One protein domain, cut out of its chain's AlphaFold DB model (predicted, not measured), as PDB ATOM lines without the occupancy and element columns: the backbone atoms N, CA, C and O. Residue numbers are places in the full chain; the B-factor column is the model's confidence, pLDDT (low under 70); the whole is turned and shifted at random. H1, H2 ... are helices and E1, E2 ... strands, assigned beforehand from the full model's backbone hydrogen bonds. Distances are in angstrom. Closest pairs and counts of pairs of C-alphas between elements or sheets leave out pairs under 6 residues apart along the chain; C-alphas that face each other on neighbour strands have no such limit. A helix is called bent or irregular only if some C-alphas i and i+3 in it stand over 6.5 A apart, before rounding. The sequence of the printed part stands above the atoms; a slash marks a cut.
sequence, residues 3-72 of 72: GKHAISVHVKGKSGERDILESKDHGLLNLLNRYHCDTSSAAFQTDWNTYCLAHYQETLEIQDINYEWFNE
ATOM      1  N   GLY A   3     -10.732  19.970 102.071       79.69
ATOM      2  CA  GLY A   3     -10.513  21.218 101.339       79.69
ATOM      3  C   GLY A   3      -9.896  20.969  99.965       79.69
ATOM      4  O   GLY A   3      -9.220  19.960  99.755       79.69
ATOM      5  N   LYS A   4     -10.115  21.891  99.023       90.44
ATOM      6  CA  LYS A   4      -9.347  21.934  97.771       90.44
ATOM      7  C   LYS A   4      -8.042  22.683  98.006       90.44
ATOM      8  O   LYS A   4      -8.055  23.744  98.631       90.44
ATOM      9  N   HIS A   5      -6.950  22.137  97.487       91.25
ATOM     10  CA  HIS A   5      -5.626  22.744  97.497       91.25
ATOM     11  C   HIS A   5      -5.117  22.896  96.061       91.25
ATOM     12  O   HIS A   5      -4.840  21.904  95.391       91.25
ATOM     13  N   ALA A   6      -5.045  24.129  95.570       93.19
ATOM     14  CA  ALA A   6      -4.523  24.493  94.263       93.19
ATOM     15  C   ALA A   6      -3.033  24.150  94.134       93.19
ATOM     16  O   ALA A   6      -2.220  24.556  94.960       93.19
ATOM     17  N   ILE A   7      -2.696  23.473  93.037       94.19
ATOM     18  CA  ILE A   7      -1.332  23.100  92.621       94.19
ATOM     19  C   ILE A   7      -0.880  23.967  91.444       94.19
ATOM     20  O   ILE A   7       0.300  24.299  91.289       94.19
ATOM     21  N   SER A   8      -1.835  24.346  90.594       95.75
ATOM     22  CA  SER A   8      -1.625  25.291  89.509       95.75
ATOM     23  C   SER A   8      -2.923  25.969  89.096       95.75
ATOM     24  O   SER A   8      -4.017  25.454  89.328       95.75
ATOM     25  N   VAL A   9      -2.800  27.112  88.428       97.00
ATOM     26  CA  VAL A   9      -3.928  27.852  87.857       97.00
ATOM     27  C   VAL A   9      -3.619  28.257  86.419       97.00
ATOM     28  O   VAL A   9      -2.547  28.804  86.141       97.00
ATOM     29  N   HIS A  10      -4.555  27.976  85.512       97.88
ATOM     30  CA  HIS A  10      -4.513  28.451  84.135       97.88
ATOM     31  C   HIS A  10      -5.224  29.799  84.060       97.88
ATOM     32  O   HIS A  10      -6.385  29.925  84.466       97.88
ATOM     33  N   VAL A  11      -4.526  30.820  83.567       97.31
ATOM     34  CA  VAL A  11      -5.031  32.193  83.539       97.31
ATOM     35  C   VAL A  11      -4.873  32.838  82.176       97.31
ATOM     36  O   VAL A  11      -3.934  32.547  81.434       97.31
ATOM     37  N   LYS A  12      -5.757  33.790  81.886       97.69
ATOM     38  CA  LYS A  12      -5.731  34.618  80.685       97.69
ATOM     39  C   LYS A  12      -5.579  36.086  81.057       97.69
ATOM     40  O   LYS A  12      -6.418  36.650  81.754       97.69
ATOM     41  N   GLY A  13      -4.497  36.697  80.592       95.12
ATOM     42  CA  GLY A  13      -4.245  38.132  80.705       95.12
ATOM     43  C   GLY A  13      -4.258  38.824  79.347       95.12
ATOM     44  O   GLY A  13      -4.431  38.196  78.299       95.12
ATOM     45  N   LYS A  14      -3.985  40.129  79.348       94.69
ATOM     46  CA  LYS A  14      -3.724  40.889  78.116       94.69
ATOM     47  C   LYS A  14      -2.461  40.392  77.417       94.69
ATOM     48  O   LYS A  14      -2.375  40.481  76.196       94.69
ATOM     49  N   SER A  15      -1.499  39.864  78.176       92.56
ATOM     50  CA  SER A  15      -0.270  39.284  77.627       92.56
ATOM     51  C   SER A  15      -0.450  37.874  77.043       92.56
ATOM     52  O   SER A  15       0.511  37.324  76.512       92.56
ATOM     53  N   GLY A  16      -1.641  37.274  77.164       94.88
ATOM     54  CA  GLY A  16      -1.945  35.917  76.706       94.88
ATOM     55  C   GLY A  16      -2.270  34.934  77.834       94.88
ATOM     56  O   GLY A  16      -2.390  35.307  79.005       94.88
ATOM     57  N   GLU A  17      -2.435  33.670  77.449       96.31
ATOM     58  CA  GLU A  17      -2.743  32.547  78.342       96.31
ATOM     59  C   GLU A  17      -1.462  31.926  78.909       96.31
ATOM     60  O   GLU A  17      -0.452  31.809  78.209       96.31
ATOM     61  N   ARG A  18      -1.479  31.559  80.195       95.31
ATOM     62  CA  ARG A  18      -0.329  30.957  80.883       95.31
ATOM     63  C   ARG A  18      -0.739  30.114  82.085       95.31
ATOM     64  O   ARG A  18      -1.721  30.417  82.757       95.31
ATOM     65  N   ASP A  19       0.100  29.133  82.404       95.25
ATOM     66  CA  ASP A  19       0.006  28.351  83.636       95.25
ATOM     67  C   ASP A  19       0.905  28.925  84.729       95.25
ATOM     68  O   ASP A  19       2.118  29.112  84.544       95.25
ATOM     69  N   ILE A  20       0.313  29.150  85.899       93.12
ATOM     70  CA  ILE A  20       1.022  29.535  87.114       93.12
ATOM     71  C   ILE A  20       1.058  28.317  88.034       93.12
ATOM     72  O   ILE A  20       0.026  27.823  88.481       93.12
ATOM     73  N   LEU A  21       2.270  27.816  88.269       90.44
ATOM     74  CA  LEU A  21       2.552  26.662  89.123       90.44
ATOM     75  C   LEU A  21       2.964  27.145  90.517       90.44
ATOM     76  O   LEU A  21       3.568  28.215  90.630       90.44
ATOM     77  N   GLU A  22       2.745  26.328  91.548       82.94
ATOM     78  CA  GLU A  22       3.153  26.638  92.930       82.94
ATOM     79  C   GLU A  22       4.627  27.050  93.035       82.94
ATOM     80  O   GLU A  22       4.977  28.038  93.679       82.94
ATOM     81  N   SER A  23       5.494  26.341  92.310       83.06
ATOM     82  CA  SER A  23       6.936  26.596  92.264       83.06
ATOM     83  C   SER A  23       7.320  27.948  91.656       83.06
ATOM     84  O   SER A  23       8.450  28.398  91.842       83.06
ATOM     85  N   LYS A  24       6.408  28.593  90.919       86.00
ATOM     86  CA  LYS A  24       6.619  29.902  90.289       86.00
ATOM     87  C   LYS A  24       6.003  31.036  91.098       86.00
ATOM     88  O   LYS A  24       6.592  32.109  91.157       86.00
ATOM     89  N   ASP A  25       4.833  30.809  91.692       88.81
ATOM     90  CA  ASP A  25       4.135  31.819  92.484       88.81
ATOM     91  C   ASP A  25       3.321  31.192  93.624       88.81
ATOM     92  O   ASP A  25       2.105  30.990  93.553       88.81
ATOM     93  N   HIS A  26       4.024  30.921  94.718       91.00
ATOM     94  CA  HIS A  26       3.431  30.396  95.941       91.00
ATOM     95  C   HIS A  26       2.452  31.401  96.585       91.00
ATOM     96  O   HIS A  26       1.500  31.003  97.253       91.00
ATOM     97  N   GLY A  27       2.634  32.711  96.374       93.31
ATOM     98  CA  GLY A  27       1.737  33.731  96.920       93.31
ATOM     99  C   GLY A  27       0.352  33.684  96.277       93.31
ATOM    100  O   GLY A  27      -0.656  33.671  96.990       93.31
ATOM    101  N   LEU A  28       0.301  33.570  94.948       94.06
ATOM    102  CA  LEU A  28      -0.953  33.466  94.203       94.06
ATOM    103  C   LEU A  28      -1.711  32.175  94.544       94.06
ATOM    104  O   LEU A  28      -2.924  32.212  94.755       94.06
ATOM    105  N   LEU A  29      -1.016  31.037  94.647       94.62
ATOM    106  CA  LEU A  29      -1.682  29.783  95.016       94.62
ATOM    107  C   LEU A  29      -2.140  29.767  96.475       94.62
ATOM    108  O   LEU A  29      -3.228  29.276  96.762       94.62
ATOM    109  N   ASN A  30      -1.393  30.384  97.393       93.94
ATOM    110  CA  ASN A  30      -1.856  30.553  98.772       93.94
ATOM    111  C   ASN A  30      -3.122  31.406  98.871       93.94
ATOM    112  O   ASN A  30      -3.964  31.150  99.734       93.94
ATOM    113  N   LEU A  31      -3.284  32.396  97.990       95.25
ATOM    114  CA  LEU A  31      -4.529  33.147  97.881       95.25
ATOM    115  C   LEU A  31      -5.675  32.217  97.461       95.25
ATOM    116  O   LEU A  31      -6.680  32.168  98.164       95.25
ATOM    117  N   LEU A  32      -5.512  31.415  96.403       95.19
ATOM    118  CA  LEU A  32      -6.522  30.423  95.993       95.19
ATOM    119  C   LEU A  32      -6.867  29.445  97.127       95.19
ATOM    120  O   LEU A  32      -8.042  29.188  97.388       95.19
ATOM    121  N   ASN A  33      -5.855  28.959  97.845       93.50
ATOM    122  CA  ASN A  33      -6.010  28.009  98.945       93.50
ATOM    123  C   ASN A  33      -6.734  28.599 100.156       93.50
ATOM    124  O   ASN A  33      -7.551  27.914 100.767       93.50
ATOM    125  N   ARG A  34      -6.511  29.882 100.472       93.44
ATOM    126  CA  ARG A  34      -7.244  30.594 101.534       93.44
ATOM    127  C   ARG A  34      -8.751  30.617 101.282       93.44
ATOM    128  O   ARG A  34      -9.527  30.608 102.231       93.44
ATOM    129  N   TYR A  35      -9.145  30.647 100.014       93.62
ATOM    130  CA  TYR A  35     -10.539  30.614  99.585       93.62
ATOM    131  C   TYR A  35     -11.001  29.206  99.180       93.62
ATOM    132  O   TYR A  35     -12.070  29.067  98.600       93.62
ATOM    133  N   HIS A  36     -10.230  28.149  99.466       92.19
ATOM    134  CA  HIS A  36     -10.545  26.765  99.080       92.19
ATOM    135  C   HIS A  36     -10.871  26.598  97.583       92.19
ATOM    136  O   HIS A  36     -11.745  25.813  97.203       92.19
ATOM    137  N   CYS A  37     -10.184  27.364  96.731       92.75
ATOM    138  CA  CYS A  37     -10.434  27.465  95.292       92.75
ATOM    139  C   CYS A  37     -11.855  27.944  94.919       92.75
ATOM    140  O   CYS A  37     -12.276  27.753  93.778       92.75
ATOM    141  N   ASP A  38     -12.600  28.556  95.844       92.12
ATOM    142  CA  ASP A  38     -13.869  29.227  95.558       92.12
ATOM    143  C   ASP A  38     -13.611  30.647  95.048       92.12
ATOM    144  O   ASP A  38     -13.229  31.557  95.788       92.12
ATOM    145  N   THR A  39     -13.844  30.834  93.752       94.31
ATOM    146  CA  THR A  39     -13.619  32.102  93.059       94.31
ATOM    147  C   THR A  39     -14.877  32.965  92.955       94.31
ATOM    148  O   THR A  39     -14.834  34.057  92.387       94.31
ATOM    149  N   SER A  40     -16.013  32.513  93.492       93.12
ATOM    150  CA  SER A  40     -17.306  33.186  93.313       93.12
ATOM    151  C   SER A  40     -17.485  34.421  94.203       93.12
ATOM    152  O   SER A  40     -18.297  35.299  93.902       93.12
ATOM    153  N   SER A  41     -16.726  34.517  95.300       94.00
ATOM    154  CA  SER A  41     -16.907  35.584  96.283       94.00
ATOM    155  C   SER A  41     -16.319  36.928  95.827       94.00
ATOM    156  O   SER A  41     -15.232  37.005  95.252       94.00
ATOM    157  N   ALA A  42     -17.006  38.028  96.151       95.44
ATOM    158  CA  ALA A  42     -16.513  39.381  95.863       95.44
ATOM    159  C   ALA A  42     -15.199  39.708  96.603       95.44
ATOM    160  O   ALA A  42     -14.372  40.472  96.100       95.44
ATOM    161  N   ALA A  43     -14.996  39.105  97.780       96.00
ATOM    162  CA  ALA A  43     -13.754  39.214  98.539       96.00
ATOM    163  C   ALA A  43     -12.588  38.572  97.774       96.00
ATOM    164  O   ALA A  43     -11.583  39.238  97.534       96.00
ATOM    165  N   PHE A  44     -12.774  37.338  97.283       96.25
ATOM    166  CA  PHE A  44     -11.793  36.669  96.432       96.25
ATOM    167  C   PHE A  44     -11.444  37.513  95.204       96.25
ATOM    168  O   PHE A  44     -10.271  37.756  94.941       96.25
ATOM    169  N   GLN A  45     -12.451  38.003  94.475       96.38
ATOM    170  CA  GLN A  45     -12.232  38.794  93.259       96.38
ATOM    171  C   GLN A  45     -11.435  40.079  93.533       96.38
ATOM    172  O   GLN A  45     -10.625  40.503  92.708       96.38
ATOM    173  N   THR A  46     -11.631  40.694  94.702       97.06
ATOM    174  CA  THR A  46     -10.881  41.887  95.120       97.06
ATOM    175  C   THR A  46      -9.424  41.552  95.430       97.06
ATOM    176  O   THR A  46      -8.516  42.201  94.900       97.06
ATOM    177  N   ASP A  47      -9.193  40.524  96.247       97.50
ATOM    178  CA  ASP A  47      -7.851  40.078  96.628       97.50
ATOM    179  C   ASP A  47      -7.058  39.604  95.405       97.50
ATOM    180  O   ASP A  47      -5.905  39.998  95.217       97.50
ATOM    181  N   TRP A  48      -7.696  38.808  94.543       97.12
ATOM    182  CA  TRP A  48      -7.121  38.295  93.304       97.12
ATOM    183  C   TRP A  48      -6.668  39.432  92.391       97.12
ATOM    184  O   TRP A  48      -5.500  39.497  92.015       97.12
ATOM    185  N   ASN A  49      -7.554  40.387  92.090       96.75
ATOM    186  CA  ASN A  49      -7.207  41.517  91.230       96.75
ATOM    187  C   ASN A  49      -6.101  42.388  91.833       96.75
ATOM    188  O   ASN A  49      -5.208  42.826  91.108       96.75
ATOM    189  N   THR A  50      -6.126  42.610  93.150       97.56
ATOM    190  CA  THR A  50      -5.080  43.370  93.850       97.56
ATOM    191  C   THR A  50      -3.722  42.687  93.707       97.56
ATOM    192  O   THR A  50      -2.741  43.337  93.341       97.56
ATOM    193  N   TYR A  51      -3.667  41.370  93.926       96.69
ATOM    194  CA  TYR A  51      -2.450  40.584  93.748       96.69
ATOM    195  C   TYR A  51      -1.977  40.612  92.289       96.69
ATOM    196  O   TYR A  51      -0.812  40.904  92.015       96.69
ATOM    197  N   CYS A  52      -2.882  40.366  91.337       96.25
ATOM    198  CA  CYS A  52      -2.540  40.319  89.920       96.25
ATOM    199  C   CYS A  52      -1.977  41.650  89.413       96.25
ATOM    200  O   CYS A  52      -0.943  41.670  88.746       96.25
ATOM    201  N   LEU A  53      -2.587  42.771  89.798       96.50
ATOM    202  CA  LEU A  53      -2.099  44.098  89.430       96.50
ATOM    203  C   LEU A  53      -0.735  44.410  90.056       96.50
ATOM    204  O   LEU A  53       0.116  44.989  89.385       96.50
ATOM    205  N   ALA A  54      -0.500  44.008  91.307       96.44
ATOM    206  CA  ALA A  54       0.773  44.251  91.982       96.44
ATOM    207  C   ALA A  54       1.928  43.408  91.405       96.44
ATOM    208  O   ALA A  54       3.041  43.913  91.265       96.44
ATOM    209  N   HIS A  55       1.669  42.146  91.051       94.56
ATOM    210  CA  HIS A  55       2.709  41.191  90.649       94.56
ATOM    211  C   HIS A  55       2.878  41.052  89.133       94.56
ATOM    212  O   HIS A  55       3.992  40.845  88.654       94.56
ATOM    213  N   TYR A  56       1.793  41.183  88.372       93.44
ATOM    214  CA  TYR A  56       1.776  40.979  86.920       93.44
ATOM    215  C   TYR A  56       1.464  42.256  86.136       93.44
ATOM    216  O   TYR A  56       1.522  42.235  84.910       93.44
ATOM    217  N   GLN A  57       1.150  43.364  86.821       95.56
ATOM    218  CA  GLN A  57       0.779  44.648  86.206       95.56
ATOM    219  C   GLN A  57      -0.430  44.546  85.260       95.56
ATOM    220  O   GLN A  57      -0.643  45.391  84.390       95.56
ATOM    221  N   GLU A  58      -1.255  43.515  85.444       95.62
ATOM    222  CA  GLU A  58      -2.465  43.270  84.672       95.62
ATOM    223  C   GLU A  58      -3.492  42.492  85.500       95.62
ATOM    224  O   GLU A  58      -3.165  41.844  86.493       95.62
ATOM    225  N   THR A  59      -4.747  42.538  85.067       94.62
ATOM    226  CA  THR A  59      -5.798  41.648  85.564       94.62
ATOM    227  C   THR A  59      -5.687  40.295  84.874       94.62
ATOM    228  O   THR A  59      -5.517  40.244  83.654       94.62
ATOM    229  N   LEU A  60      -5.837  39.214  85.636       96.62
ATOM    230  CA  LEU A  60      -5.823  37.849  85.119       96.62
ATOM    231  C   LEU A  60      -7.181  37.201  85.334       96.62
ATOM    232  O   LEU A  60      -7.728  37.262  86.428       96.62
ATOM    233  N   GLU A  61      -7.718  36.574  84.301       96.50
ATOM    234  CA  GLU A  61      -8.946  35.795  84.382       96.50
ATOM    235  C   GLU A  61      -8.598  34.324  84.604       96.50
ATOM    236  O   GLU A  61      -7.804  33.758  83.853       96.50
ATOM    237  N   ILE A  62      -9.193  33.696  85.617       96.88
ATOM    238  CA  ILE A  62      -9.015  32.264  85.875       96.88
ATOM    239  C   ILE A  62      -9.828  31.476  84.856       96.88
ATOM    240  O   ILE A  62     -11.044  31.625  84.787       96.88
ATOM    241  N   GLN A  63      -9.147  30.628  84.097       97.19
ATOM    242  CA  GLN A  63      -9.770  29.721  83.137       97.19
ATOM    243  C   GLN A  63      -9.973  28.332  83.746       97.19
ATOM    244  O   GLN A  63     -11.020  27.723  83.545       97.19
ATOM    245  N   ASP A  64      -8.989  27.846  84.508       96.00
ATOM    246  CA  ASP A  64      -9.063  26.563  85.209       96.00
ATOM    247  C   ASP A  64      -8.157  26.549  86.450       96.00
ATOM    248  O   ASP A  64      -7.146  27.256  86.506       96.00
ATOM    249  N   ILE A  65      -8.513  25.737  87.447       95.38
ATOM    250  CA  ILE A  65      -7.705  25.519  88.653       95.38
ATOM    251  C   ILE A  65      -7.468  24.021  88.790       95.38
ATOM    252  O   ILE A  65      -8.405  23.258  89.026       95.38
ATOM    253  N   ASN A  66      -6.203  23.618  88.745       94.94
ATOM    254  CA  ASN A  66      -5.810  22.264  89.091       94.94
ATOM    255  C   ASN A  66      -5.582  22.181  90.603       94.94
ATOM    256  O   ASN A  66      -4.767  22.928  91.155       94.94
ATOM    257  N   TYR A  67      -6.302  21.288  91.273       93.31
ATOM    258  CA  TYR A  67      -6.239  21.128  92.721       93.31
ATOM    259  C   TYR A  67      -6.295  19.661  93.135       93.31
ATOM    260  O   TYR A  67      -6.904  18.822  92.472       93.31
ATOM    261  N   GLU A  68      -5.719  19.385  94.296       92.19
ATOM    262  CA  GLU A  68      -5.901  18.137  95.026       92.19
ATOM    263  C   GLU A  68      -6.885  18.323  96.182       92.19
ATOM    264  O   GLU A  68      -7.127  19.432  96.668       92.19
ATOM    265  N   TRP A  69      -7.477  17.214  96.616       87.75
ATOM    266  CA  TRP A  69      -8.280  17.170  97.830       87.75
ATOM    267  C   TRP A  69      -7.386  16.771  98.990       87.75
ATOM    268  O   TRP A  69      -6.757  15.715  98.944       87.75
ATOM    269  N   PHE A  70      -7.376  17.570 100.051       78.56
ATOM    270  CA  PHE A  70      -6.741  17.183 101.303       78.56
ATOM    271  C   PHE A  70      -7.805  16.983 102.374       78.56
ATOM    272  O   PHE A  70      -8.755  17.760 102.490       78.56
ATOM    273  N   ASN A  71      -7.636  15.917 103.148       66.50
ATOM    274  CA  ASN A  71      -8.367  15.709 104.385       66.50
ATOM    275  C   ASN A  71      -7.448  16.161 105.521       66.50
ATOM    276  O   ASN A  71      -6.376  15.580 105.684       66.50
ATOM    277  N   GLU A  72      -7.853  17.196 106.259       56.84
ATOM    278  CA  GLU A  72      -7.327  17.443 107.613       56.84
ATOM    279  C   GLU A  72      -7.699  16.306 108.566       56.84
ATOM    280  O   GLU A  72      -8.896  15.912 108.558       56.84
TER     281      GLU A  72
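What this domain is: This is residues 3 to 72 of the 72 residues of an uncharacterized protein of Polynucleobacter duraquae (UniProt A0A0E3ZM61). What shape do these atoms make? A ribbon-like sheet of three strands, E2, E1 and E3, has a helical hairpin packed on it: H1 crosses over the inner strand E1, and H2 runs side by side with H1 and only grazes the sheet. The two long bent strands, E1 and E3, run together along much of the longest axis. What is it built of? The 70 printed residues hold two named helices and three named strands, along the chain E1, E2, H1, H2, E3; the sheet's order is E2, E1, E3, antiparallel throughout, and the class is mixed, helices and strands. How large is its outline? It is compact, with a radius of gyration of the C-alphas of 11.4 A, yet only just elongated, with spans of 37 by 24 by 18 A.

Where its parts are: Where do the first strands run? E1 is residues 3 to 13, 27.4 A from first to last C-alpha, beginning at C-alpha 3 at (-10.513, 21.218, 101.339) and bending by 65 degrees at residue 7. E2 follows as residues 16 to 21, 16.1 A long. Where are the helices? H1 is residues 26 to 34, 12.1 A long. H2 is residues 42 to 56, 20.4 A long, with C-alpha 42 at (-16.513, 39.381, 95.863). What comes last? E3 is residues 61 to 71, 28.4 A long; it bends by 59 degrees at residue 64 and ends at C-alpha 71 at (-8.367, 15.709, 104.385).

How they stand to each other: How is the sheet put together? E1 is the inner strand, and E2 and E3 are edge strands. E1 and E2 form a hairpin, antiparallel at 154 degrees between their directions, with N 11 and O 18 within hydrogen-bond range at 2.9 A and N 20 and O 9 at 2.9 A. E1 and E3 are antiparallel at 166 degrees, with N 5 and O 68 within hydrogen-bond range at 2.8 A and N 63 and O 10 at 2.9 A. Where is H1? H1 is on the sheet at a height over the sheet of 7.8 A, over E1, and runs slantwise to the strands, at 55 degrees to E1 on the local plane. The closest C-alphas of E1 and H1 are those of His 5 and Asn 33, 5.5 A apart. Where is H2? H2 touches H1 with residues 47 to 51 alone, at a shallow tilt of 2 degrees, opposite ways, and the two form a helical hairpin; their closest C-alphas, of Leu 28 and Tyr 51, are 7.3 A apart. H2 is on the sheet but only grazes it, with residues 45 to 56, and H2 and E3 are near each other. What else do the helices show? In H1 and H2 every O i to N i+4 pair is within hydrogen-bond range. E2, H1, H2 and E3 make a split strand-helix-strand unit, two strands running the same way in one sheet with helices between them in the chain, with E1 between the strands and a right-handed crossover.

The domain as a whole: How far does the printed part reach? The two C-alphas farthest apart, those of Lys 14 and Glu 72, are 37.9 A apart, while the first and last printed C-alphas, of Gly 3 and Glu 72, are 8.0 A apart. Is the printed part whole, and how long are its links? It has no cut from residue 3 to residue 72, the chain's last residue. The links E1 to E2, E2 to H1 and H2 to E3 are tight, and that from H1 to H2 is short, with 7 residues. How sure is the model? The mean pLDDT of the printed part is 92.8, and residues 71 to 72 are under 70.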